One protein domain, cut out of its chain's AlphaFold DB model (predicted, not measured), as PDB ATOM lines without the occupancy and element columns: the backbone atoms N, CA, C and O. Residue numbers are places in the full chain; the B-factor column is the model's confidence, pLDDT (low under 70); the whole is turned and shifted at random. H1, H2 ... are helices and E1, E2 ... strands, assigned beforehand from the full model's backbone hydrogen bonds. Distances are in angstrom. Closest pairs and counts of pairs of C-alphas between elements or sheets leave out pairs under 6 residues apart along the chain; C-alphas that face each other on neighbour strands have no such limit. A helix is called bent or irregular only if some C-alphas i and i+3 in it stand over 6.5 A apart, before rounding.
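This is residues 16 to 190 of the 190 residues of an uncharacterized protein of Rahnella sp. ERMR1:05 (UniProt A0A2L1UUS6). Strands E3 to E8 curl into a small, flattened barrel, nearly closed but open between E6 and E7, and the last part of E8 carries the sheet on to E1 and E2. H1, H3 and H4 cover one face of this sheet, with H2 packed across H1 and H3 on their far side. The printed part has 175 residues, with five named helices and eight named strands; along the chain come three helices, H1 to H3, then E1, H4, E2 and H5, and last the strands E3 to E8; the class is mixed, helices and strands, and in the branched sheet E8 has three neighbours, the pair E1 and E2 is parallel and the other neighbour pairs are antiparallel. The whole is compact, with a radius of gyration of the C-alphas of 14.8 A and spans of 43 by 39 by 30 A.

Begin at E8, residues 179 to 189, which bends by 91 degrees at residue 185 in the strongly twisted sheet. On one side of E8 look for E1, residues 87 to 90, with N 89 and O 187 at 2.8 A, and E7, residues 173 to 176, with N 181 and O 174 at 2.8 A; on the other side is E3, residues 131 to 137, with N 188 and O 134 at 2.9 A. From E3 a meander, each strand the antiparallel neighbour of the one before, runs through E4, residues 142 to 148, E5, residues 153 to 156, and E6, residues 163 to 166; its pairs include N 133 and O 146 at 2.8 A, N 154 and O 147 at 2.8 A, and N 166 and O 153 at 2.9 A. E1, H4, residues 97 to 113, and E2, residues 115 to 118, form a right-handed strand-helix-strand unit, two parallel strands with a helix between; N 88 and O 115 are 2.8 A apart. H1, residues 16 to 28, runs along E4, 4 degrees on the local plane, at a height of 8.1 A over the sheet. On the same face, H3, residues 70 to 79, is over E8 and H4 over E1 and E2. H3 is the hub: it touches H1 at Gly 77 and Leu 21, C-alphas 6.9 A apart, H4 at Ser 71 and Ile 110, 4.9 A, and H2, residues 39 to 50, at Ser 72 and Ile 46, 5.3 A. H5, residues 123 to 126, only grazes the sheet. Every O i to N i+4 pair is within hydrogen-bond range in H1, H2 and H3; H4 has 6 of 13, with 9 of 14 O i to N i+3 pairs, and H5 is too short for an i+4 pair.

Find C-alpha 16 at (144.329, 60.577, 133.580), where H1 begins its 18.3 A. H4, 25.9 A, is irregular, with C-alphas 109 and 112 8.9 A apart. E8, 22.7 A, ends at C-alpha 189, (159.560, 57.587, 139.870).

The C-alphas farthest apart are those of Ser 55 and Gln 151, 43.3 A. The printed part has no cut, and its long link is residues 51 to 69, between H2 and H3. Look for pLDDT under 70 at residues 31 to 35 and 53 to 54.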
ATOM      1  N   CYS A  16     143.121  61.035 134.279       96.38
ATOM      2  CA  CYS A  16     144.329  60.577 133.580       96.38
ATOM      3  C   CYS A  16     145.387  60.022 134.533       96.38
ATOM      4  O   CYS A  16     145.846  58.900 134.343       96.38
ATOM      5  N   GLY A  17     145.680  60.720 135.632       97.44
ATOM      6  CA  GLY A  17     146.657  60.244 136.618       97.44
ATOM      7  C   GLY A  17     146.286  58.890 137.224       97.44
ATOM      8  O   GLY A  17     147.148  58.030 137.395       97.44
ATOM      9  N   ALA A  18     144.996  58.658 137.476       97.19
ATOM     10  CA  ALA A  18     144.506  57.391 138.003       97.19
ATOM     11  C   ALA A  18     144.651  56.238 137.007       97.19
ATOM     12  O   ALA A  18     145.109  55.155 137.374       97.19
ATOM     13  N   PHE A  19     144.284  56.466 135.747       97.81
ATOM     14  CA  PHE A  19     144.393  55.449 134.703       97.81
ATOM     15  C   PHE A  19     145.852  55.177 134.330       97.81
ATOM     16  O   PHE A  19     146.215  54.021 134.127       97.81
ATOM     17  N   SER A  20     146.712  56.196 134.317       98.25
ATOM     18  CA  SER A  20     148.156  56.011 134.165       98.25
ATOM     19  C   SER A  20     148.745  55.198 135.318       98.25
ATOM     20  O   SER A  20     149.481  54.245 135.074       98.25
ATOM     21  N   LEU A  21     148.389  55.498 136.573       97.75
ATOM     22  CA  LEU A  21     148.858  54.713 137.718       97.75
ATOM     23  C   LEU A  21     148.346  53.265 137.668       97.75
ATOM     24  O   LEU A  21     149.100  52.338 137.956       97.75
ATOM     25  N   ALA A  22     147.092  53.049 137.262       95.88
ATOM     26  CA  ALA A  22     146.542  51.710 137.065       95.88
ATOM     27  C   ALA A  22     147.312  50.917 135.991       95.88
ATOM     28  O   ALA A  22     147.614  49.742 136.208       95.88
ATOM     29  N   ALA A  23     147.710  51.563 134.888       96.06
ATOM     30  CA  ALA A  23     148.547  50.950 133.858       96.06
ATOM     31  C   ALA A  23     149.937  50.557 134.392       96.06
ATOM     32  O   ALA A  23     150.414  49.457 134.111       96.06
ATOM     33  N   LEU A  24     150.568  51.403 135.219       96.25
ATOM     34  CA  LEU A  24     151.837  51.067 135.880       96.25
ATOM     35  C   LEU A  24     151.688  49.879 136.842       96.25
ATOM     36  O   LEU A  24     152.524  48.979 136.841       96.25
ATOM     37  N   LEU A  25     150.614  49.844 137.637       94.06
ATOM     38  CA  LEU A  25     150.329  48.737 138.556       94.06
ATOM     39  C   LEU A  25     150.089  47.424 137.799       94.06
ATOM     40  O   LEU A  25     150.577  46.376 138.220       94.06
ATOM     41  N   ASN A  26     149.388  47.480 136.663       93.12
ATOM     42  CA  ASN A  26     149.219  46.329 135.780       93.12
ATOM     43  C   ASN A  26     150.563  45.827 135.244       93.12
ATOM     44  O   ASN A  26     150.848  44.634 135.333       93.12
ATOM     45  N   ALA A  27     151.400  46.739 134.743       92.56
ATOM     46  CA  ALA A  27     152.716  46.412 134.210       92.56
ATOM     47  C   ALA A  27     153.636  45.800 135.281       92.56
ATOM     48  O   ALA A  27     154.263  44.770 135.026       92.56
ATOM     49  N   ARG A  28     153.660  46.366 136.497       91.12
ATOM     50  CA  ARG A  28     154.398  45.816 137.650       91.12
ATOM     51  C   ARG A  28     153.961  44.395 137.980       91.12
ATOM     52  O   ARG A  28     154.800  43.535 138.232       91.12
ATOM     53  N   ASN A  29     152.657  44.142 137.946       86.94
ATOM     54  CA  ASN A  29     152.082  42.827 138.212       86.94
ATOM     55  C   ASN A  29     152.160  41.882 136.996       86.94
ATOM     56  O   ASN A  29     151.473  40.862 136.977       86.94
ATOM     57  N   GLN A  30     152.971  42.212 135.980       80.94
ATOM     58  CA  GLN A  30     153.167  41.427 134.755       80.94
ATOM     59  C   GLN A  30     151.858  41.109 134.017       80.94
ATOM     60  O   GLN A  30     151.709  40.050 133.414       80.94
ATOM     61  N   GLY A  31     150.876  42.006 134.102       63.31
ATOM     62  CA  GLY A  31     149.577  41.805 133.473       63.31
ATOM     63  C   GLY A  31     148.701  40.743 134.141       63.31
ATOM     64  O   GLY A  31     147.645  40.440 133.594       63.31
ATOM     65  N   LEU A  32     149.079  40.195 135.309       67.25
ATOM     66  CA  LEU A  32     148.258  39.233 136.050       67.25
ATOM     67  C   LEU A  32     146.950  39.918 136.514       67.25
ATOM     68  O   LEU A  32     146.977  40.746 137.436       67.25
ATOM     69  N   PRO A  33     145.788  39.604 135.900       58.38
ATOM     70  CA  PRO A  33     144.588  40.437 136.029       58.38
ATOM     71  C   PRO A  33     143.971  40.395 137.424       58.38
ATOM     72  O   PRO A  33     143.379  41.377 137.862       58.38
ATOM     73  N   VAL A  34     144.147  39.278 138.139       58.38
ATOM     74  CA  VAL A  34     143.489  38.996 139.427       58.38
ATOM     75  C   VAL A  34     143.793  40.063 140.489       58.38
ATOM     76  O   VAL A  34     142.967  40.290 141.364       58.38
ATOM     77  N   ASN A  35     144.921  40.775 140.374       60.09
ATOM     78  CA  ASN A  35     145.345  41.800 141.334       60.09
ATOM     79  C   ASN A  35     145.539  43.197 140.716       60.09
ATOM     80  O   ASN A  35     146.084  44.088 141.371       60.09
ATOM     81  N   THR A  36     145.140  43.412 139.458       73.88
ATOM     82  CA  THR A  36     145.278  44.729 138.821       73.88
ATOM     83  C   THR A  36     144.032  45.578 139.086       73.88
ATOM     84  O   THR A  36     142.941  45.192 138.668       73.88
ATOM     85  N   PRO A  37     144.152  46.753 139.725       85.56
ATOM     86  CA  PRO A  37     143.002  47.622 139.921       85.56
ATOM     87  C   PRO A  37     142.570  48.302 138.620       85.56
ATOM     88  O   PRO A  37     143.393  48.660 137.778       85.56
ATOM     89  N   THR A  38     141.267  48.541 138.483       90.38
ATOM     90  CA  THR A  38     140.737  49.364 137.390       90.38
ATOM     91  C   THR A  38     141.134  50.830 137.577       90.38
ATOM     92  O   THR A  38     141.324  51.292 138.705       90.38
ATOM     93  N   GLY A  39     141.189  51.595 136.482       91.62
ATOM     94  CA  GLY A  39     141.429  53.043 136.551       91.62
ATOM     95  C   GLY A  39     140.413  53.775 137.438       91.62
ATOM     96  O   GLY A  39     140.789  54.653 138.207       91.62
ATOM     97  N   ALA A  40     139.145  53.351 137.423       93.44
ATOM     98  CA  ALA A  40     138.094  53.907 138.280       93.44
ATOM     99  C   ALA A  40     138.324  53.626 139.777       93.44
ATOM    100  O   ALA A  40     138.146  54.519 140.604       93.44
ATOM    101  N   ALA A  41     138.763  52.414 140.136       93.75
ATOM    102  CA  ALA A  41     139.091  52.086 141.524       93.75
ATOM    103  C   ALA A  41     140.281  52.916 142.030       93.75
ATOM    104  O   ALA A  41     140.238  53.453 143.135       93.75
ATOM    105  N   VAL A  42     141.315  53.081 141.197       95.88
ATOM    106  CA  VAL A  42     142.459  53.948 141.515       95.88
ATOM    107  C   VAL A  42     142.032  55.417 141.621       95.88
ATOM    108  O   VAL A  42     142.517  56.130 142.500       95.88
ATOM    109  N   TYR A  43     141.102  55.875 140.779       95.69
ATOM    110  CA  TYR A  43     140.600  57.250 140.814       95.69
ATOM    111  C   TYR A  43     139.883  57.553 142.131       95.69
ATOM    112  O   TYR A  43     140.188  58.558 142.768       95.69
ATOM    113  N   ASN A  44     139.014  56.652 142.593       93.38
ATOM    114  CA  ASN A  44     138.320  56.813 143.870       93.38
ATOM    115  C   ASN A  44     139.298  56.948 145.050       93.38
ATOM    116  O   ASN A  44     139.121  57.830 145.891       93.38
ATOM    117  N   ASP A  45     140.368  56.145 145.079       94.12
ATOM    118  CA  ASP A  45     141.410  56.257 146.108       94.12
ATOM    119  C   ASP A  45     142.142  57.602 146.050       94.12
ATOM    120  O   ASP A  45     142.432  58.209 147.083       94.12
ATOM    121  N   ILE A  46     142.464  58.066 144.840       94.50
ATOM    122  CA  ILE A  46     143.137  59.348 144.627       94.50
ATOM    123  C   ILE A  46     142.262  60.488 145.149       94.50
ATOM    124  O   ILE A  46     142.740  61.280 145.960       94.50
ATOM    125  N   ILE A  47     140.981  60.540 144.774       91.69
ATOM    126  CA  ILE A  47     140.079  61.613 145.218       91.69
ATOM    127  C   ILE A  47     139.874  61.585 146.737       91.69
ATOM    128  O   ILE A  47     139.926  62.636 147.387       91.69
ATOM    129  N   ALA A  48     139.739  60.395 147.331       90.56
ATOM    130  CA  ALA A  48     139.655  60.249 148.782       90.56
ATOM    131  C   ALA A  48     140.894  60.829 149.491       90.56
ATOM    132  O   ALA A  48     140.770  61.487 150.521       90.56
ATOM    133  N   ARG A  49     142.092  60.661 148.914       90.19
ATOM    134  CA  ARG A  49     143.354  61.213 149.449       90.19
ATOM    135  C   ARG A  49     143.570  62.694 149.151       90.19
ATOM    136  O   ARG A  49     144.402  63.324 149.804       90.19
ATOM    137  N   GLN A  50     142.868  63.253 148.170       88.00
ATOM    138  CA  GLN A  50     142.924  64.680 147.855       88.00
ATOM    139  C   GLN A  50     142.034  65.519 148.766       88.00
ATOM    140  O   GLN A  50     142.270  66.715 148.867       88.00
ATOM    141  N   THR A  51     141.058  64.916 149.447       78.75
ATOM    142  CA  THR A  51     140.053  65.636 150.237       78.75
ATOM    143  C   THR A  51     140.549  65.922 151.669       78.75
ATOM    144  O   THR A  51     141.005  64.993 152.336       78.75
ATOM    145  N   PRO A  52     140.458  67.171 152.180       71.94
ATOM    146  CA  PRO A  52     139.992  68.374 151.487       71.94
ATOM    147  C   PRO A  52     141.014  68.883 150.461       71.94
ATOM    148  O   PRO A  52     142.226  68.863 150.714       71.94
ATOM    149  N   ALA A  53     140.499  69.360 149.320       65.81
ATOM    150  CA  ALA A  53     141.315  69.970 148.276       65.81
ATOM    151  C   ALA A  53     142.044  71.201 148.852       65.81
ATOM    152  O   ALA A  53     141.398  72.027 149.505       65.81
ATOM    153  N   PRO A  54     143.366  71.336 148.658       67.50
ATOM    154  CA  PRO A  54     144.107  72.474 149.194       67.50
ATOM    155  C   PRO A  54     143.624  73.807 148.605       67.50
ATOM    156  O   PRO A  54     143.348  73.913 147.409       67.50
ATOM    157  N   SER A  55     143.529  74.839 149.446       71.38
ATOM    158  CA  SER A  55     143.183  76.191 149.003       71.38
ATOM    159  C   SER A  55     144.287  76.786 148.118       71.38
ATOM    160  O   SER A  55     145.472  76.528 148.318       71.38
ATOM    161  N   GLY A  56     143.899  77.591 147.125       75.00
ATOM    162  CA  GLY A  56     144.842  78.269 146.224       75.00
ATOM    163  C   GLY A  56     145.399  77.401 145.092       75.00
ATOM    164  O   GLY A  56     146.266  77.860 144.351       75.00
ATOM    165  N   TYR A  57     144.911  76.169 144.937       80.31
ATOM    166  CA  TYR A  57     145.273  75.318 143.806       80.31
ATOM    167  C   TYR A  57     144.536  75.746 142.526       80.31
ATOM    168  O   TYR A  57     143.420  76.268 142.605       80.31
ATOM    169  N   PRO A  58     145.122  75.501 141.337       81.25
ATOM    170  CA  PRO A  58     144.445  75.709 140.062       81.25
ATOM    171  C   PRO A  58     143.090  74.983 140.006       81.25
ATOM    172  O   PRO A  58     143.001  73.850 140.493       81.25
ATOM    173  N   PRO A  59     142.056  75.567 139.367       82.88
ATOM    174  CA  PRO A  59     140.701  75.002 139.350       82.88
ATOM    175  C   PRO A  59     140.608  73.550 138.867       82.88
ATOM    176  O   PRO A  59     139.753  72.809 139.334       82.88
ATOM    177  N   ILE A  60     141.519  73.117 137.990       83.69
ATOM    178  CA  ILE A  60     141.593  71.737 137.479       83.69
ATOM    179  C   ILE A  60     141.840  70.675 138.571       83.69
ATOM    180  O   ILE A  60     141.623  69.494 138.330       83.69
ATOM    181  N   PHE A  61     142.290  71.067 139.768       84.38
ATOM    182  CA  PHE A  61     142.482  70.169 140.918       84.38
ATOM    183  C   PHE A  61     141.387  70.312 141.982       84.38
ATOM    184  O   PHE A  61     141.472  69.689 143.043       84.38
ATOM    185  N   ALA A  62     140.368  71.135 141.725       80.62
ATOM    186  CA  ALA A  62     139.253  71.354 142.633       80.62
ATOM    187  C   ALA A  62     138.058  70.434 142.295       80.62
ATOM    188  O   ALA A  62     137.918  69.982 141.157       80.62
ATOM    189  N   PRO A  63     137.178  70.134 143.272       78.62
ATOM    190  CA  PRO A  63     135.910  69.449 143.020       78.62
ATOM    191  C   PRO A  63     135.069  70.144 141.929       78.62
ATOM    192  O   PRO A  63     135.192  71.357 141.756       78.62
ATOM    193  N   PRO A  64     134.168  69.417 141.234       77.38
ATOM    194  CA  PRO A  64     133.661  68.077 141.564       77.38
ATOM    195  C   PRO A  64     134.441  66.898 140.959       77.38
ATOM    196  O   PRO A  64     134.274  65.772 141.421       77.38
ATOM    197  N   ALA A  65     135.291  67.127 139.958       81.50
ATOM    198  CA  ALA A  65     136.048  66.081 139.271       81.50
ATOM    199  C   ALA A  65     137.523  66.493 139.164       81.50
ATOM    200  O   ALA A  65     137.969  66.910 138.103       81.50
ATOM    201  N   PRO A  66     138.273  66.455 140.276       86.69
ATOM    202  CA  PRO A  66     139.614  67.007 140.290       86.69
ATOM    203  C   PRO A  66     140.603  66.082 139.581       86.69
ATOM    204  O   PRO A  66     140.590  64.860 139.758       86.69
ATOM    205  N   ARG A  67     141.546  66.685 138.861       91.81
ATOM    206  CA  ARG A  67     142.723  65.986 138.354       91.81
ATOM    207  C   ARG A  67     143.580  65.457 139.499       91.81
ATOM    208  O   ARG A  67     143.573  65.983 140.614       91.81
ATOM    209  N   SER A  68     144.335  64.401 139.208       94.62
ATOM    210  CA  SER A  68     145.219  63.774 140.185       94.62
ATOM    211  C   SER A  68     146.358  64.704 140.617       94.62
ATOM    212  O   SER A  68     147.133  65.170 139.777       94.62
ATOM    213  N   LEU A  69     146.489  64.921 141.925       94.12
ATOM    214  CA  LEU A  69     147.604  65.631 142.544       94.12
ATOM    215  C   LEU A  69     148.817  64.698 142.739       94.12
ATOM    216  O   LEU A  69     148.624  63.508 143.036       94.12
ATOM    217  N   PRO A  70     150.063  65.206 142.632       94.62
ATOM    218  CA  PRO A  70     151.269  64.404 142.847       94.62
ATOM    219  C   PRO A  70     151.262  63.620 144.167       94.62
ATOM    220  O   PRO A  70     151.520  62.417 144.177       94.62
ATOM    221  N   SER A  71     150.888  64.255 145.280       95.44
ATOM    222  CA  SER A  71     150.864  63.628 146.608       95.44
ATOM    223  C   SER A  71     149.881  62.459 146.704       95.44
ATOM    224  O   SER A  71     150.194  61.429 147.307       95.44
ATOM    225  N   SER A  72     148.704  62.575 146.086       95.56
ATOM    226  CA  SER A  72     147.731  61.483 146.027       95.56
ATOM    227  C   SER A  72     148.186  60.341 145.124       95.56
ATOM    228  O   SER A  72     147.987  59.185 145.494       95.56
ATOM    229  N   LEU A  73     148.845  60.633 143.997       97.44
ATOM    230  CA  LEU A  73     149.407  59.607 143.113       97.44
ATOM    231  C   LEU A  73     150.500  58.804 143.822       97.44
ATOM    232  O   LEU A  73     150.445  57.577 143.823       97.44
ATOM    233  N   VAL A  74     151.430  59.486 144.495       97.31
ATOM    234  CA  VAL A  74     152.491  58.861 145.300       97.31
ATOM    235  C   VAL A  74     151.899  57.951 146.373       97.31
ATOM    236  O   VAL A  74     152.213  56.763 146.432       97.31
ATOM    237  N   ARG A  75     150.994  58.479 147.208       95.50
ATOM    238  CA  ARG A  75     150.409  57.723 148.326       95.50
ATOM    239  C   ARG A  75     149.579  56.532 147.852       95.50
ATOM    240  O   ARG A  75     149.619  55.481 148.489       95.50
ATOM    241  N   THR A  76     148.837  56.676 146.753       95.94
ATOM    242  CA  THR A  76     148.074  55.569 146.165       95.94
ATOM    243  C   THR A  76     148.993  54.526 145.535       95.94
ATOM    244  O   THR A  76     148.759  53.338 145.735       95.94
ATOM    245  N   GLY A  77     150.058  54.936 144.839       95.88
ATOM    246  CA  GLY A  77     151.048  54.019 144.270       95.88
ATOM    247  C   GLY A  77     151.736  53.174 145.343       95.88
ATOM    248  O   GLY A  77     151.747  51.947 145.241       95.88
ATOM    249  N   ILE A  78     152.201  53.808 146.424       94.88
ATOM    250  CA  ILE A  78     152.818  53.125 147.574       94.88
ATOM    251  C   ILE A  78     151.838  52.149 148.225       94.88
ATOM    252  O   ILE A  78     152.162  50.977 148.411       94.88
ATOM    253  N   ALA A  79     150.612  52.598 148.518       93.00
ATOM    254  CA  ALA A  79     149.585  51.752 149.130       93.00
ATOM    255  C   ALA A  79     149.203  50.538 148.263       93.00
ATOM    256  O   ALA A  79     148.651  49.567 148.774       93.00
ATOM    257  N   ARG A  80     149.491  50.593 146.958       91.81
ATOM    258  CA  ARG A  80     149.221  49.531 145.983       91.81
ATOM    259  C   ARG A  80     150.482  48.771 145.550       91.81
ATOM    260  O   ARG A  80     150.409  47.963 144.628       91.81
ATOM    261  N   GLY A  81     151.605  48.968 146.247       89.50
ATOM    262  CA  GLY A  81     152.785  48.106 146.154       89.50
ATOM    263  C   GLY A  81     154.033  48.726 145.526       89.50
ATOM    264  O   GLY A  81     155.036  48.029 145.425       89.50
ATOM    265  N   PHE A  82     154.035  50.000 145.130       91.19
ATOM    266  CA  PHE A  82     155.281  50.710 144.805       91.19
ATOM    267  C   PHE A  82     155.947  51.225 146.091       91.19
ATOM    268  O   PHE A  82     155.933  52.420 146.368       91.19
ATOM    269  N   ASN A  83     156.419  50.319 146.947       79.06
ATOM    270  CA  ASN A  83     156.877  50.625 148.308       79.06
ATOM    271  C   ASN A  83     158.397  50.828 148.448       79.06
ATOM    272  O   ASN A  83     158.853  51.102 149.557       79.06
ATOM    273  N   ASP A  84     159.155  50.761 147.354       78.25
ATOM    274  CA  ASP A  84     160.611  50.885 147.372       78.25
ATOM    275  C   ASP A  84     161.057  52.208 146.732       78.25
ATOM    276  O   ASP A  84     160.838  52.446 145.552       78.25
ATOM    277  N   GLN A  85     161.702  53.075 147.521       87.25
ATOM    278  CA  GLN A  85     162.450  54.255 147.051       87.25
ATOM    279  C   GLN A  85     161.714  55.203 146.079       87.25
ATOM    280  O   GLN A  85     162.344  55.777 145.193       87.25
ATOM    281  N   VAL A  86     160.411  55.439 146.273       96.44
ATOM    282  CA  VAL A  86     159.653  56.396 145.449       96.44
ATOM    283  C   VAL A  86     160.281  57.792 145.519       96.44
ATOM    284  O   VAL A  86     160.591  58.309 146.599       96.44
ATOM    285  N   GLN A  87     160.441  58.422 144.355       97.31
ATOM    286  CA  GLN A  87     160.970  59.778 144.214       97.31
ATOM    287  C   GLN A  87     160.015  60.647 143.400       97.31
ATOM    288  O   GLN A  87     159.382  60.188 142.455       97.31
ATOM    289  N   VAL A  88     159.945  61.930 143.733       98.06
ATOM    290  CA  VAL A  88     159.262  62.949 142.936       98.06
ATOM    291  C   VAL A  88     160.298  63.964 142.495       98.06
ATOM    292  O   VAL A  88     160.812  64.729 143.308       98.06
ATOM    293  N   MET A  89     160.622  63.968 141.207       98.12
ATOM    294  CA  MET A  89     161.519  64.949 140.614       98.12
ATOM    295  C   MET A  89     160.713  66.157 140.141       98.12
ATOM    296  O   MET A  89     159.763  66.022 139.367       98.12
ATOM    297  N   VAL A  90     161.115  67.342 140.595       97.94
ATOM    298  CA  VAL A  90     160.477  68.619 140.274       97.94
ATOM    299  C   VAL A  90     161.472  69.513 139.545       97.94
ATOM    300  O   VAL A  90     162.494  69.898 140.106       97.94
ATOM    301  N   ASN A  91     161.161  69.880 138.305       97.62
ATOM    302  CA  ASN A  91     161.877  70.891 137.538       97.62
ATOM    303  C   ASN A  91     160.958  72.097 137.302       97.62
ATOM    304  O   ASN A  91     160.210  72.151 136.327       97.62
ATOM    305  N   GLN A  92     161.019  73.072 138.214       95.62
ATOM    306  CA  GLN A  92     160.177  74.273 138.159       95.62
ATOM    307  C   GLN A  92     160.416  75.130 136.906       95.62
ATOM    308  O   GLN A  92     159.500  75.826 136.479       95.62
ATOM    309  N   ALA A  93     161.602  75.059 136.287       96.06
ATOM    310  CA  ALA A  93     161.898  75.805 135.061       96.06
ATOM    311  C   ALA A  93     161.113  75.283 133.844       96.06
ATOM    312  O   ALA A  93     160.916  76.017 132.881       96.06
ATOM    313  N   LEU A  94     160.655  74.027 133.892       97.00
ATOM    314  CA  LEU A  94     159.797  73.409 132.874       97.00
ATOM    315  C   LEU A  94     158.313  73.439 133.255       97.00
ATOM    316  O   LEU A  94     157.455  73.030 132.476       97.00
ATOM    317  N   MET A  95     158.010  73.872 134.475       95.06
ATOM    318  CA  MET A  95     156.663  73.881 135.009       95.06
ATOM    319  C   MET A  95     155.936  75.164 134.587       95.06
ATOM    320  O   MET A  95     156.481  76.255 134.779       95.06
ATOM    321  N   PRO A  96     154.687  75.075 134.091       93.38
ATOM    322  CA  PRO A  96     153.858  76.252 133.861       93.38
ATOM    323  C   PRO A  96     153.724  77.086 135.137       93.38
ATOM    324  O   PRO A  96     153.516  76.537 136.219       93.38
ATOM    325  N   VAL A  97     153.759  78.414 135.013       91.44
ATOM    326  CA  VAL A  97     153.677  79.340 136.163       91.44
ATOM    327  C   VAL A  97     152.437  79.076 137.024       91.44
ATOM    328  O   VAL A  97     152.512  79.106 138.249       91.44
ATOM    329  N   ALA A  98     151.308  78.729 136.397       88.31
ATOM    330  CA  ALA A  98     150.070  78.393 137.099       88.31
ATOM    331  C   ALA A  98     150.202  77.183 138.047       88.31
ATOM    332  O   ALA A  98     149.418  77.056 138.982       88.31
ATOM    333  N   MET A  99     151.180  76.301 137.827       89.56
ATOM    334  CA  MET A  99     151.430  75.120 138.657       89.56
ATOM    335  C   MET A  99     152.441  75.382 139.784       89.56
ATOM    336  O   MET A  99     152.508  74.591 140.719       89.56
ATOM    337  N   HIS A 100     153.201  76.486 139.758       90.56
ATOM    338  CA  HIS A 100     154.197  76.801 140.800       90.56
ATOM    339  C   HIS A 100     153.622  76.800 142.228       90.56
ATOM    340  O   HIS A 100     154.280  76.248 143.116       90.56
ATOM    341  N   PRO A 101     152.395  77.312 142.478       88.12
ATOM    342  CA  PRO A 101     151.781  77.258 143.805       88.12
ATOM    343  C   PRO A 101     151.576  75.841 144.358       88.12
ATOM    344  O   PRO A 101     151.395  75.690 145.563       88.12
ATOM    345  N   LEU A 102     151.623  74.801 143.517       86.94
ATOM    346  CA  LEU A 102     151.480  73.411 143.950       86.94
ATOM    347  C   LEU A 102     152.734  72.874 144.638       86.94
ATOM    348  O   LEU A 102     152.625  71.981 145.472       86.94
ATOM    349  N   VAL A 103     153.928  73.379 144.305       90.88
ATOM    350  CA  VAL A 103     155.176  72.678 144.648       90.88
ATOM    351  C   VAL A 103     155.368  72.548 146.154       90.88
ATOM    352  O   VAL A 103     155.588  71.445 146.654       90.88
ATOM    353  N   HIS A 104     155.285  73.656 146.890       92.06
ATOM    354  CA  HIS A 104     155.515  73.629 148.333       92.06
ATOM    355  C   HIS A 104     154.418  72.842 149.080       92.06
ATOM    356  O   HIS A 104     154.766  71.909 149.809       92.06
ATOM    357  N   PRO A 105     153.114  73.106 148.862       91.44
ATOM    358  CA  PRO A 105     152.042  72.323 149.472       91.44
ATOM    359  C   PRO A 105     152.090  70.822 149.141       91.44
ATOM    360  O   PRO A 105     151.953  69.998 150.047       91.44
ATOM    361  N   GLU A 106     152.347  70.435 147.887       93.25
ATOM    362  CA  GLU A 106     152.458  69.019 147.513       93.25
ATOM    363  C   GLU A 106     153.686  68.358 148.139       93.25
ATOM    364  O   GLU A 106     153.595  67.207 148.562       93.25
ATOM    365  N   THR A 107     154.797  69.082 148.293       94.44
ATOM    366  CA  THR A 107     155.975  68.582 149.020       94.44
ATOM    367  C   THR A 107     155.628  68.256 150.474       94.44
ATOM    368  O   THR A 107     155.951  67.168 150.952       94.44
ATOM    369  N   LEU A 108     154.898  69.141 151.167       93.25
ATOM    370  CA  LEU A 108     154.431  68.878 152.536       93.25
ATOM    371  C   LEU A 108     153.458  67.692 152.592       93.25
ATOM    372  O   LEU A 108     153.538  66.861 153.497       93.25
ATOM    373  N   ARG A 109     152.546  67.588 151.617       92.62
ATOM    374  CA  ARG A 109     151.575  66.486 151.534       92.62
ATOM    375  C   ARG A 109     152.221  65.152 151.177       92.62
ATOM    376  O   ARG A 109     151.703  64.119 151.601       92.62
ATOM    377  N   ILE A 110     153.315  65.131 150.422       94.75
ATOM    378  CA  ILE A 110     154.131  63.929 150.211       94.75
ATOM    379  C   ILE A 110     154.815  63.555 151.530       94.75
ATOM    380  O   ILE A 110     154.699  62.411 151.978       94.75
ATOM    381  N   GLY A 111     155.429  64.530 152.205       92.81
ATOM    382  CA  GLY A 111     156.112  64.325 153.479       92.81
ATOM    383  C   GLY A 111     157.165  63.222 153.371       92.81
ATOM    384  O   GLY A 111     157.909  63.158 152.399       92.81
ATOM    385  N   ASN A 112     157.186  62.302 154.336       92.75
ATOM    386  CA  ASN A 112     158.155  61.201 154.365       92.75
ATOM    387  C   ASN A 112     157.751  59.989 153.505       92.75
ATOM    388  O   ASN A 112     158.390  58.946 153.597       92.75
ATOM    389  N   ALA A 113     156.677  60.081 152.709       92.81
ATOM    390  CA  ALA A 113     156.240  58.966 151.868       92.81
ATOM    391  C   ALA A 113     157.165  58.736 150.659       92.81
ATOM    392  O   ALA A 113     157.277  57.611 150.189       92.81
ATOM    393  N   ALA A 114     157.806  59.792 150.153       96.44
ATOM    394  CA  ALA A 114     158.723  59.744 149.018       96.44
ATOM    395  C   ALA A 114     159.750  60.877 149.126       96.44
ATOM    396  O   ALA A 114     159.480  61.904 149.751       96.44
ATOM    397  N   ALA A 115     160.909  60.723 148.488       96.50
ATOM    398  CA  ALA A 115     161.869  61.820 148.385       96.50
ATOM    399  C   ALA A 115     161.403  62.829 147.326       96.50
ATOM    400  O   ALA A 115     161.119  62.442 146.195       96.50
ATOM    401  N   VAL A 116     161.360  64.120 147.660       97.50
ATOM    402  CA  VAL A 116     161.079  65.191 146.689       97.50
ATOM    403  C   VAL A 116     162.389  65.873 146.314       97.50
ATOM    404  O   VAL A 116     163.094  66.397 147.176       97.50
ATOM    405  N   ILE A 117     162.732  65.840 145.030       97.19
ATOM    406  CA  ILE A 117     164.030  66.257 144.501       97.19
ATOM    407  C   ILE A 117     163.821  67.421 143.537       97.19
ATOM    408  O   ILE A 117     163.194  67.263 142.491       97.19
ATOM    409  N   ASN A 118     164.406  68.577 143.847       96.38
ATOM    410  CA  ASN A 118     164.505  69.675 142.888       96.38
ATOM    411  C   ASN A 118     165.580  69.333 141.850       96.38
ATOM    412  O   ASN A 118     166.748  69.156 142.192       96.38
ATOM    413  N   SER A 119     165.185  69.229 140.585       96.12
ATOM    414  CA  SER A 119     166.041  68.813 139.479       96.12
ATOM    415  C   SER A 119     166.054  69.865 138.378       96.12
ATOM    416  O   SER A 119     165.038  70.484 138.078       96.12
ATOM    417  N   VAL A 120     167.211  70.034 137.744       96.50
ATOM    418  CA  VAL A 120     167.384  70.862 136.538       96.50
ATOM    419  C   VAL A 120     167.462  70.017 135.262       96.50
ATOM    420  O   VAL A 120     167.632  70.551 134.169       96.50
ATOM    421  N   ALA A 121     167.356  68.692 135.387       97.62
ATOM    422  CA  ALA A 121     167.456  67.771 134.265       97.62
ATOM    423  C   ALA A 121     166.204  67.827 133.368       97.62
ATOM    424  O   ALA A 121     165.110  68.182 133.812       97.62
ATOM    425  N   ASN A 122     166.366  67.461 132.097       98.00
ATOM    426  CA  ASN A 122     165.243  67.212 131.194       98.00
ATOM    427  C   ASN A 122     164.684  65.793 131.398       98.00
ATOM    428  O   ASN A 122     165.319  64.959 132.053       98.00
ATOM    429  N   LEU A 123     163.516  65.503 130.816       98.31
ATOM    430  CA  LEU A 123     162.880  64.188 130.952       98.31
ATOM    431  C   LEU A 123     163.815  63.050 130.519       98.31
ATOM    432  O   LEU A 123     163.951  62.067 131.243       98.31
ATOM    433  N   GLN A 124     164.494  63.200 129.377       98.06
ATOM    434  CA  GLN A 124     165.432  62.214 128.840       98.06
ATOM    435  C   GLN A 124     166.498  61.817 129.868       98.06
ATOM    436  O   GLN A 124     166.795  60.635 130.008       98.06
ATOM    437  N   ALA A 125     167.070  62.773 130.600       97.44
ATOM    438  CA  ALA A 125     168.065  62.507 131.636       97.44
ATOM    439  C   ALA A 125     167.459  61.904 132.918       97.44
ATOM    440  O   ALA A 125     168.132  61.133 133.597       97.44
ATOM    441  N   MET A 126     166.197  62.207 133.238       97.56
ATOM    442  CA  MET A 126     165.514  61.669 134.423       97.56
ATOM    443  C   MET A 126     165.122  60.189 134.279       97.56
ATOM    444  O   MET A 126     165.162  59.450 135.258       97.56
ATOM    445  N   VAL A 127     164.782  59.727 133.069       96.75
ATOM    446  CA  VAL A 127     164.284  58.353 132.816       96.75
ATOM    447  C   VAL A 127     165.359  57.402 132.267       96.75
ATOM    448  O   VAL A 127     165.102  56.568 131.397       96.75
ATOM    449  N   GLN A 128     166.602  57.544 132.740       93.56
ATOM    450  CA  GLN A 128     167.734  56.717 132.294       93.56
ATOM    451  C   GLN A 128     167.743  55.306 132.891       93.56
ATOM    452  O   GLN A 128     168.146  54.356 132.218       93.56
ATOM    453  N   ALA A 129     167.297  55.164 134.138       93.06
ATOM    454  CA  ALA A 129     167.224  53.876 134.817       93.06
ATOM    455  C   ALA A 129     166.046  53.031 134.306       93.06
ATOM    456  O   ALA A 129     165.114  53.545 133.696       93.06
ATOM    457  N   ALA A 130     166.081  51.720 134.545       94.75
ATOM    458  CA  ALA A 130     164.870  50.912 134.437       94.75
ATOM    459  C   ALA A 130     163.910  51.293 135.574       94.75
ATOM    460  O   ALA A 130     164.361  51.558 136.688       94.75
ATOM    461  N   GLY A 131     162.608  51.317 135.302       95.25
ATOM    462  CA  GLY A 131     161.620  51.732 136.293       95.25
ATOM    463  C   GLY A 131     160.267  52.101 135.701       95.25
ATOM    464  O   GLY A 131     160.046  52.006 134.486       95.25
ATOM    465  N   TYR A 132     159.372  52.526 136.591       97.38
ATOM    466  CA  TYR A 132     158.021  52.975 136.282       97.38
ATOM    467  C   TYR A 132     157.903  54.461 136.602       97.38
ATOM    468  O   TYR A 132     158.344  54.913 137.657       97.38
ATOM    469  N   TYR A 133     157.293  55.229 135.704       98.38
ATOM    470  CA  TYR A 133     157.209  56.674 135.869       98.38
ATOM    471  C   TYR A 133     155.819  57.208 135.544       98.38
ATOM    472  O   TYR A 133     155.186  56.779 134.581       98.38
ATOM    473  N   LEU A 134     155.368  58.199 136.309       98.62
ATOM    474  CA  LEU A 134     154.278  59.087 135.901       98.62
ATOM    475  C   LEU A 134     154.862  60.437 135.529       98.62
ATOM    476  O   LEU A 134     155.520  61.073 136.352       98.62
ATOM    477  N   ALA A 135     154.595  60.882 134.308       98.50
ATOM    478  CA  ALA A 135     155.024  62.185 133.827       98.50
ATOM    479  C   ALA A 135     153.821  63.110 133.682       98.50
ATOM    480  O   ALA A 135     152.838  62.756 133.026       98.50
ATOM    481  N   LEU A 136     153.924  64.298 134.274       97.56
ATOM    482  CA  LEU A 136     153.006  65.389 133.997       97.56
ATOM    483  C   LEU A 136     153.434  66.064 132.691       97.56
ATOM    484  O   LEU A 136     154.594  66.453 132.535       97.56
ATOM    485  N   VAL A 137     152.505  66.181 131.755       97.38
ATOM    486  CA  VAL A 137     152.718  66.654 130.385       97.38
ATOM    487  C   VAL A 137     151.602  67.619 129.966       97.38
ATOM    488  O   VAL A 137     150.640  67.827 130.712       97.38
ATOM    489  N   LEU A 138     151.719  68.191 128.762       93.88
ATOM    490  CA  LEU A 138     150.718  69.081 128.150       93.88
ATOM    491  C   LEU A 138     150.387  70.286 129.047       93.88
ATOM    492  O   LEU A 138     149.255  70.462 129.496       93.88
ATOM    493  N   ASP A 139     151.403  71.093 129.350       92.44
ATOM    494  CA  ASP A 139     151.297  72.286 130.200       92.44
ATOM    495  C   ASP A 139     150.684  72.006 131.578       92.44
ATOM    496  O   ASP A 139     149.872  72.769 132.101       92.44
ATOM    497  N   GLY A 140     151.083  70.892 132.191       91.31
ATOM    498  CA  GLY A 140     150.610  70.527 133.521       91.31
ATOM    499  C   GLY A 140     149.204  69.933 133.535       91.31
ATOM    500  O   GLY A 140     148.611  69.818 134.609       91.31
ATOM    501  N   ASN A 141     148.653  69.577 132.368       91.75
ATOM    502  CA  ASN A 141     147.254  69.185 132.252       91.75
ATOM    503  C   ASN A 141     147.003  67.697 132.051       91.75
ATOM    504  O   ASN A 141     145.854  67.266 132.041       91.75
ATOM    505  N   HIS A 142     148.038  66.891 131.883       96.06
ATOM    506  CA  HIS A 142     147.815  65.492 131.573       96.06
ATOM    507  C   HIS A 142     148.879  64.611 132.189       96.06
ATOM    508  O   HIS A 142     150.052  64.962 132.198       96.06
ATOM    509  N   TRP A 143     148.466  63.468 132.717       98.12
ATOM    510  CA  TRP A 143     149.384  62.451 133.201       98.12
ATOM    511  C   TRP A 143     149.460  61.330 132.176       98.12
ATOM    512  O   TRP A 143     148.433  60.859 131.688       98.12
ATOM    513  N   ILE A 144     150.680  60.885 131.895       98.50
ATOM    514  CA  ILE A 144     150.941  59.670 131.126       98.50
ATOM    515  C   ILE A 144     151.797  58.712 131.948       98.50
ATOM    516  O   ILE A 144     152.580  59.127 132.810       98.50
ATOM    517  N   ALA A 145     151.648  57.421 131.670       98.56
ATOM    518  CA  ALA A 145     152.514  56.394 132.227       98.56
ATOM    519  C   ALA A 145     153.702  56.180 131.292       98.56
ATOM    520  O   ALA A 145     153.528  56.049 130.080       98.56
ATOM    521  N   LEU A 146     154.898  56.112 131.859       98.62
ATOM    522  CA  LEU A 146     156.121  55.749 131.160       98.62
ATOM    523  C   LEU A 146     156.754  54.556 131.867       98.62
ATOM    524  O   LEU A 146     156.609  54.373 133.077       98.62
ATOM    525  N   GLY A 147     157.496  53.751 131.124       97.44
ATOM    526  CA  GLY A 147     158.252  52.658 131.707       97.44
ATOM    527  C   GLY A 147     159.487  52.327 130.900       97.44
ATOM    528  O   GLY A 147     159.505  52.453 129.676       97.44
ATOM    529  N   ARG A 148     160.536  51.900 131.598       96.75
ATOM    530  CA  ARG A 148     161.805  51.504 130.996       96.75
ATOM    531  C   ARG A 148     162.234  50.154 131.533       96.75
ATOM    532  O   ARG A 148     162.232  49.928 132.738       96.75
ATOM    533  N   ASN A 149     162.633  49.266 130.638       94.62
ATOM    534  CA  ASN A 149     163.234  47.983 130.981       94.62
ATOM    535  C   ASN A 149     164.362  47.657 129.984       94.62
ATOM    536  O   ASN A 149     164.778  48.515 129.205       94.62
ATOM    537  N   ALA A 150     164.867  46.422 130.014       93.31
ATOM    538  CA  ALA A 150     165.942  45.979 129.126       93.31
ATOM    539  C   ALA A 150     165.551  45.977 127.635       93.31
ATOM    540  O   ALA A 150     166.422  46.068 126.777       93.31
ATOM    541  N   GLN A 151     164.258  45.863 127.323       93.31
ATOM    542  CA  GLN A 151     163.739  45.789 125.959       93.31
ATOM    543  C   GLN A 151     163.497  47.171 125.343       93.31
ATOM    544  O   GLN A 151     163.534  47.302 124.122       93.31
ATOM    545  N   GLY A 152     163.267  48.206 126.156       95.19
ATOM    546  CA  GLY A 152     163.124  49.563 125.641       95.19
ATOM    547  C   GLY A 152     162.373  50.523 126.553       95.19
ATOM    548  O   GLY A 152     162.270  50.332 127.767       95.19
ATOM    549  N   PHE A 153     161.874  51.588 125.923       97.69
ATOM    550  CA  PHE A 153     161.052  52.620 126.542       97.69
ATOM    551  C   PHE A 153     159.603  52.463 126.080       97.69
ATOM    552  O   PHE A 153     159.340  52.205 124.907       97.69
ATOM    553  N   TYR A 154     158.667  52.595 127.009       98.06
ATOM    554  CA  TYR A 154     157.246  52.372 126.787       98.06
ATOM    555  C   TYR A 154     156.457  53.559 127.313       98.06
ATOM    556  O   TYR A 154     156.832  54.162 128.318       98.06
ATOM    557  N   ALA A 155     155.337  53.851 126.664       98.31
ATOM    558  CA  ALA A 155     154.401  54.870 127.111       98.31
ATOM    559  C   ALA A 155     152.964  54.353 127.026       98.31
ATOM    560  O   ALA A 155     152.662  53.469 126.222       98.31
ATOM    561  N   TYR A 156     152.099  54.914 127.863       98.31
ATOM    562  CA  TYR A 156     150.655  54.732 127.817       98.31
ATOM    563  C   TYR A 156     149.966  56.075 128.085       98.31
ATOM    564  O   TYR A 156     150.242  56.743 129.089       98.31
ATOM    565  N   ASP A 157     149.066  56.447 127.177       97.88
ATOM    566  CA  ASP A 157     148.196  57.608 127.291       97.88
ATOM    567  C   ASP A 157     146.757  57.169 127.628       97.88
ATOM    568  O   ASP A 157     146.092  56.548 126.793       97.88
ATOM    569  N   PRO A 158     146.227  57.537 128.808       97.12
ATOM    570  CA  PRO A 158     144.870  57.176 129.197       97.12
ATOM    571  C   PRO A 158     143.768  57.880 128.405       97.12
ATOM    572  O   PRO A 158     142.653  57.358 128.363       97.12
ATOM    573  N   ALA A 159     144.043  59.036 127.793       96.06
ATOM    574  CA  ALA A 159     143.040  59.789 127.043       96.06
ATOM    575  C   ALA A 159     142.713  59.129 125.700       96.06
ATOM    576  O   ALA A 159     141.545  59.074 125.324       96.06
ATOM    577  N   SER A 160     143.721  58.607 125.000       95.12
ATOM    578  CA  SER A 160     143.567  57.926 123.705       95.12
ATOM    579  C   SER A 160     143.612  56.399 123.782       95.12
ATOM    580  O   SER A 160     143.315  55.738 122.789       95.12
ATOM    581  N   ASN A 161     143.998  55.834 124.933       94.81
ATOM    582  CA  ASN A 161     144.353  54.420 125.100       94.81
ATOM    583  C   ASN A 161     145.550  53.976 124.240       94.81
ATOM    584  O   ASN A 161     145.802  52.778 124.084       94.81
ATOM    585  N   PHE A 162     146.305  54.913 123.660       96.50
ATOM    586  CA  PHE A 162     147.520  54.557 122.943       96.50
ATOM    587  C   PHE A 162     148.565  54.043 123.921       96.50
ATOM    588  O   PHE A 162     148.794  54.616 124.985       96.50
ATOM    589  N   HIS A 163     149.214  52.949 123.543       96.31
ATOM    590  CA  HIS A 163     150.291  52.354 124.308       96.31
ATOM    591  C   HIS A 163     151.257  51.594 123.424       96.31
ATOM    592  O   HIS A 163     150.921  51.168 122.323       96.31
ATOM    593  N   GLY A 164     152.458  51.384 123.947       95.12
ATOM    594  CA  GLY A 164     153.431  50.507 123.321       95.12
ATOM    595  C   GLY A 164     154.855  50.968 123.545       95.12
ATOM    596  O   GLY A 164     155.129  51.843 124.370       95.12
ATOM    597  N   ALA A 165     155.761  50.333 122.807       96.50
ATOM    598  CA  ALA A 165     157.137  50.780 122.708       96.50
ATOM    599  C   ALA A 165     157.190  52.132 121.985       96.50
ATOM    600  O   ALA A 165     156.504  52.351 120.986       96.50
ATOM    601  N   VAL A 166     158.024  53.027 122.492       96.81
ATOM    602  CA  VAL A 166     158.277  54.352 121.926       96.81
ATOM    603  C   VAL A 166     159.783  54.576 121.817       96.81
ATOM    604  O   VAL A 166     160.588  53.872 122.433       96.81
ATOM    605  N   GLY A 167     160.182  55.574 121.029       95.88
ATOM    606  CA  GLY A 167     161.559  56.055 121.054       95.88
ATOM    607  C   GLY A 167     161.931  56.608 122.433       95.88
ATOM    608  O   GLY A 167     161.064  57.007 123.214       95.88
ATOM    609  N   GLN A 168     163.233  56.660 122.721       94.06
ATOM    610  CA  GLN A 168     163.725  57.404 123.883       94.06
ATOM    611  C   GLN A 168     163.235  58.861 123.810       94.06
ATOM    612  O   GLN A 168     163.161  59.408 122.704       94.06
ATOM    613  N   PRO A 169     162.921  59.503 124.951       96.69
ATOM    614  CA  PRO A 169     162.570  60.913 124.942       96.69
ATOM    615  C   PRO A 169     163.688  61.741 124.310       96.69
ATOM    616  O   PRO A 169     164.870  61.477 124.542       96.69
ATOM    617  N   VAL A 170     163.316  62.764 123.544       97.81
ATOM    618  CA  VAL A 170     164.257  63.750 123.002       97.81
ATOM    619  C   VAL A 170     164.110  65.016 123.834       97.81
ATOM    620  O   VAL A 170     163.119  65.739 123.720       97.81
ATOM    621  N   GLY A 171     165.064  65.258 124.734       97.94
ATOM    622  CA  GLY A 171     164.957  66.326 125.723       97.94
ATOM    623  C   GLY A 171     163.754  66.124 126.651       97.94
ATOM    624  O   GLY A 171     163.771  65.243 127.505       97.94
ATOM    625  N   ASN A 172     162.717  66.950 126.492       98.19
ATOM    626  CA  ASN A 172     161.483  66.905 127.291       98.19
ATOM    627  C   ASN A 172     160.309  66.219 126.585       98.19
ATOM    628  O   ASN A 172     159.229  66.128 127.161       98.19
ATOM    629  N   ARG A 173     160.503  65.753 125.348       98.31
ATOM    630  CA  ARG A 173     159.420  65.267 124.499       98.31
ATOM    631  C   ARG A 173     159.383  63.749 124.429       98.31
ATOM    632  O   ARG A 173     160.387  63.121 124.094       98.31
ATOM    633  N   VAL A 174     158.198  63.186 124.639       98.12
ATOM    634  CA  VAL A 174     157.849  61.803 124.285       98.12
ATOM    635  C   VAL A 174     156.914  61.832 123.081       98.12
ATOM    636  O   VAL A 174     155.988  62.639 123.037       98.12
ATOM    637  N   THR A 175     157.139  60.951 122.107       98.06
ATOM    638  CA  THR A 175     156.232  60.781 120.963       98.06
ATOM    639  C   THR A 175     155.577  59.410 121.036       98.06
ATOM    640  O   THR A 175     156.271  58.395 120.991       98.06
ATOM    641  N   LEU A 176     154.251  59.381 121.127       97.44
ATOM    642  CA  LEU A 176     153.447  58.163 121.191       97.44
ATOM    643  C   LEU A 176     152.354  58.243 120.126       97.44
ATOM    644  O   LEU A 176     151.553  59.174 120.125       97.44
ATOM    645  N   ASN A 177     152.348  57.275 119.208       96.19
ATOM    646  CA  ASN A 177     151.419  57.219 118.075       96.19
ATOM    647  C   ASN A 177     151.327  58.542 117.276       96.19
ATOM    648  O   ASN A 177     150.246  59.014 116.940       96.19
ATOM    649  N   GLY A 178     152.474  59.189 117.039       95.56
ATOM    650  CA  GLY A 178     152.557  60.477 116.335       95.56
ATOM    651  C   GLY A 178     152.166  61.708 117.164       95.56
ATOM    652  O   GLY A 178     152.377  62.826 116.704       95.56
ATOM    653  N   VAL A 179     151.660  61.534 118.389       96.88
ATOM    654  CA  VAL A 179     151.321  62.632 119.305       96.88
ATOM    655  C   VAL A 179     152.534  62.991 120.159       96.88
ATOM    656  O   VAL A 179     153.209  62.108 120.695       96.88
ATOM    657  N   HIS A 180     152.808  64.289 120.295       97.00
ATOM    658  CA  HIS A 180     153.886  64.811 121.130       97.00
ATOM    659  C   HIS A 180     153.380  65.170 122.527       97.00
ATOM    660  O   HIS A 180     152.428  65.930 122.677       97.00
ATOM    661  N   TYR A 181     154.073  64.660 123.541       98.00
ATOM    662  CA  TYR A 181     153.847  64.963 124.946       98.00
ATOM    663  C   TYR A 181     155.087  65.659 125.493       98.00
ATOM    664  O   TYR A 181     156.141  65.036 125.649       98.00
ATOM    665  N   ASP A 182     154.961  66.955 125.760       97.94
ATOM    666  CA  ASP A 182     156.031  67.763 126.335       97.94
ATOM    667  C   ASP A 182     155.927  67.756 127.869       97.94
ATOM    668  O   ASP A 182     154.878  68.058 128.444       97.94
ATOM    669  N   PHE A 183     157.022  67.367 128.525       98.31
ATOM    670  CA  PHE A 183     157.146  67.266 129.978       98.31
ATOM    671  C   PHE A 183     156.992  68.619 130.675       98.31
ATOM    672  O   PHE A 183     157.666  69.585 130.330       98.31
ATOM    673  N   SER A 184     156.153  68.657 131.709       97.25
ATOM    674  CA  SER A 184     155.770  69.868 132.447       97.25
ATOM    675  C   SER A 184     156.387  69.940 133.849       97.25
ATOM    676  O   SER A 184     155.811  70.524 134.767       97.25
ATOM    677  N   GLY A 185     157.554  69.320 134.037       97.12
ATOM    678  CA  GLY A 185     158.387  69.541 135.219       97.12
ATOM    679  C   GLY A 185     158.034  68.728 136.467       97.12
ATOM    680  O   GLY A 185     158.645  68.978 137.501       97.12
ATOM    681  N   ILE A 186     157.109  67.762 136.414       97.81
ATOM    682  CA  ILE A 186     156.855  66.826 137.529       97.81
ATOM    683  C   ILE A 186     156.916  65.386 137.027       97.81
ATOM    684  O   ILE A 186     156.083  64.970 136.221       97.81
ATOM    685  N   LEU A 187     157.878  64.625 137.546       98.56
ATOM    686  CA  LEU A 187     158.030  63.192 137.306       98.56
ATOM    687  C   LEU A 187     157.944  62.448 138.640       98.56
ATOM    688  O   LEU A 187     158.668  62.779 139.577       98.56
ATOM    689  N   ILE A 188     157.088  61.435 138.725       98.50
ATOM    690  CA  ILE A 188     157.061  60.493 139.849       98.50
ATOM    691  C   ILE A 188     157.760  59.221 139.384       98.50
ATOM    692  O   ILE A 188     157.341  58.633 138.390       98.50
ATOM    693  N   CYS A 189     158.803  58.812 140.096       97.75
ATOM    694  CA  CYS A 189     159.560  57.587 139.870       97.75
ATOM    695  C   CYS A 189     159.151  56.562 140.928       97.75
ATOM    696  O   CYS A 189     159.288  56.840 142.123       97.75
ATOM    697  N   PHE A 190     158.651  55.412 140.483       95.38
ATOM    698  CA  PHE A 190     158.230  54.293 141.321       95.38
ATOM    699  C   PHE A 190     159.132  53.070 141.164       95.38
ATOM    700  O   PHE A 190     159.708  52.886 140.061       95.38
TER     701      PHE A 190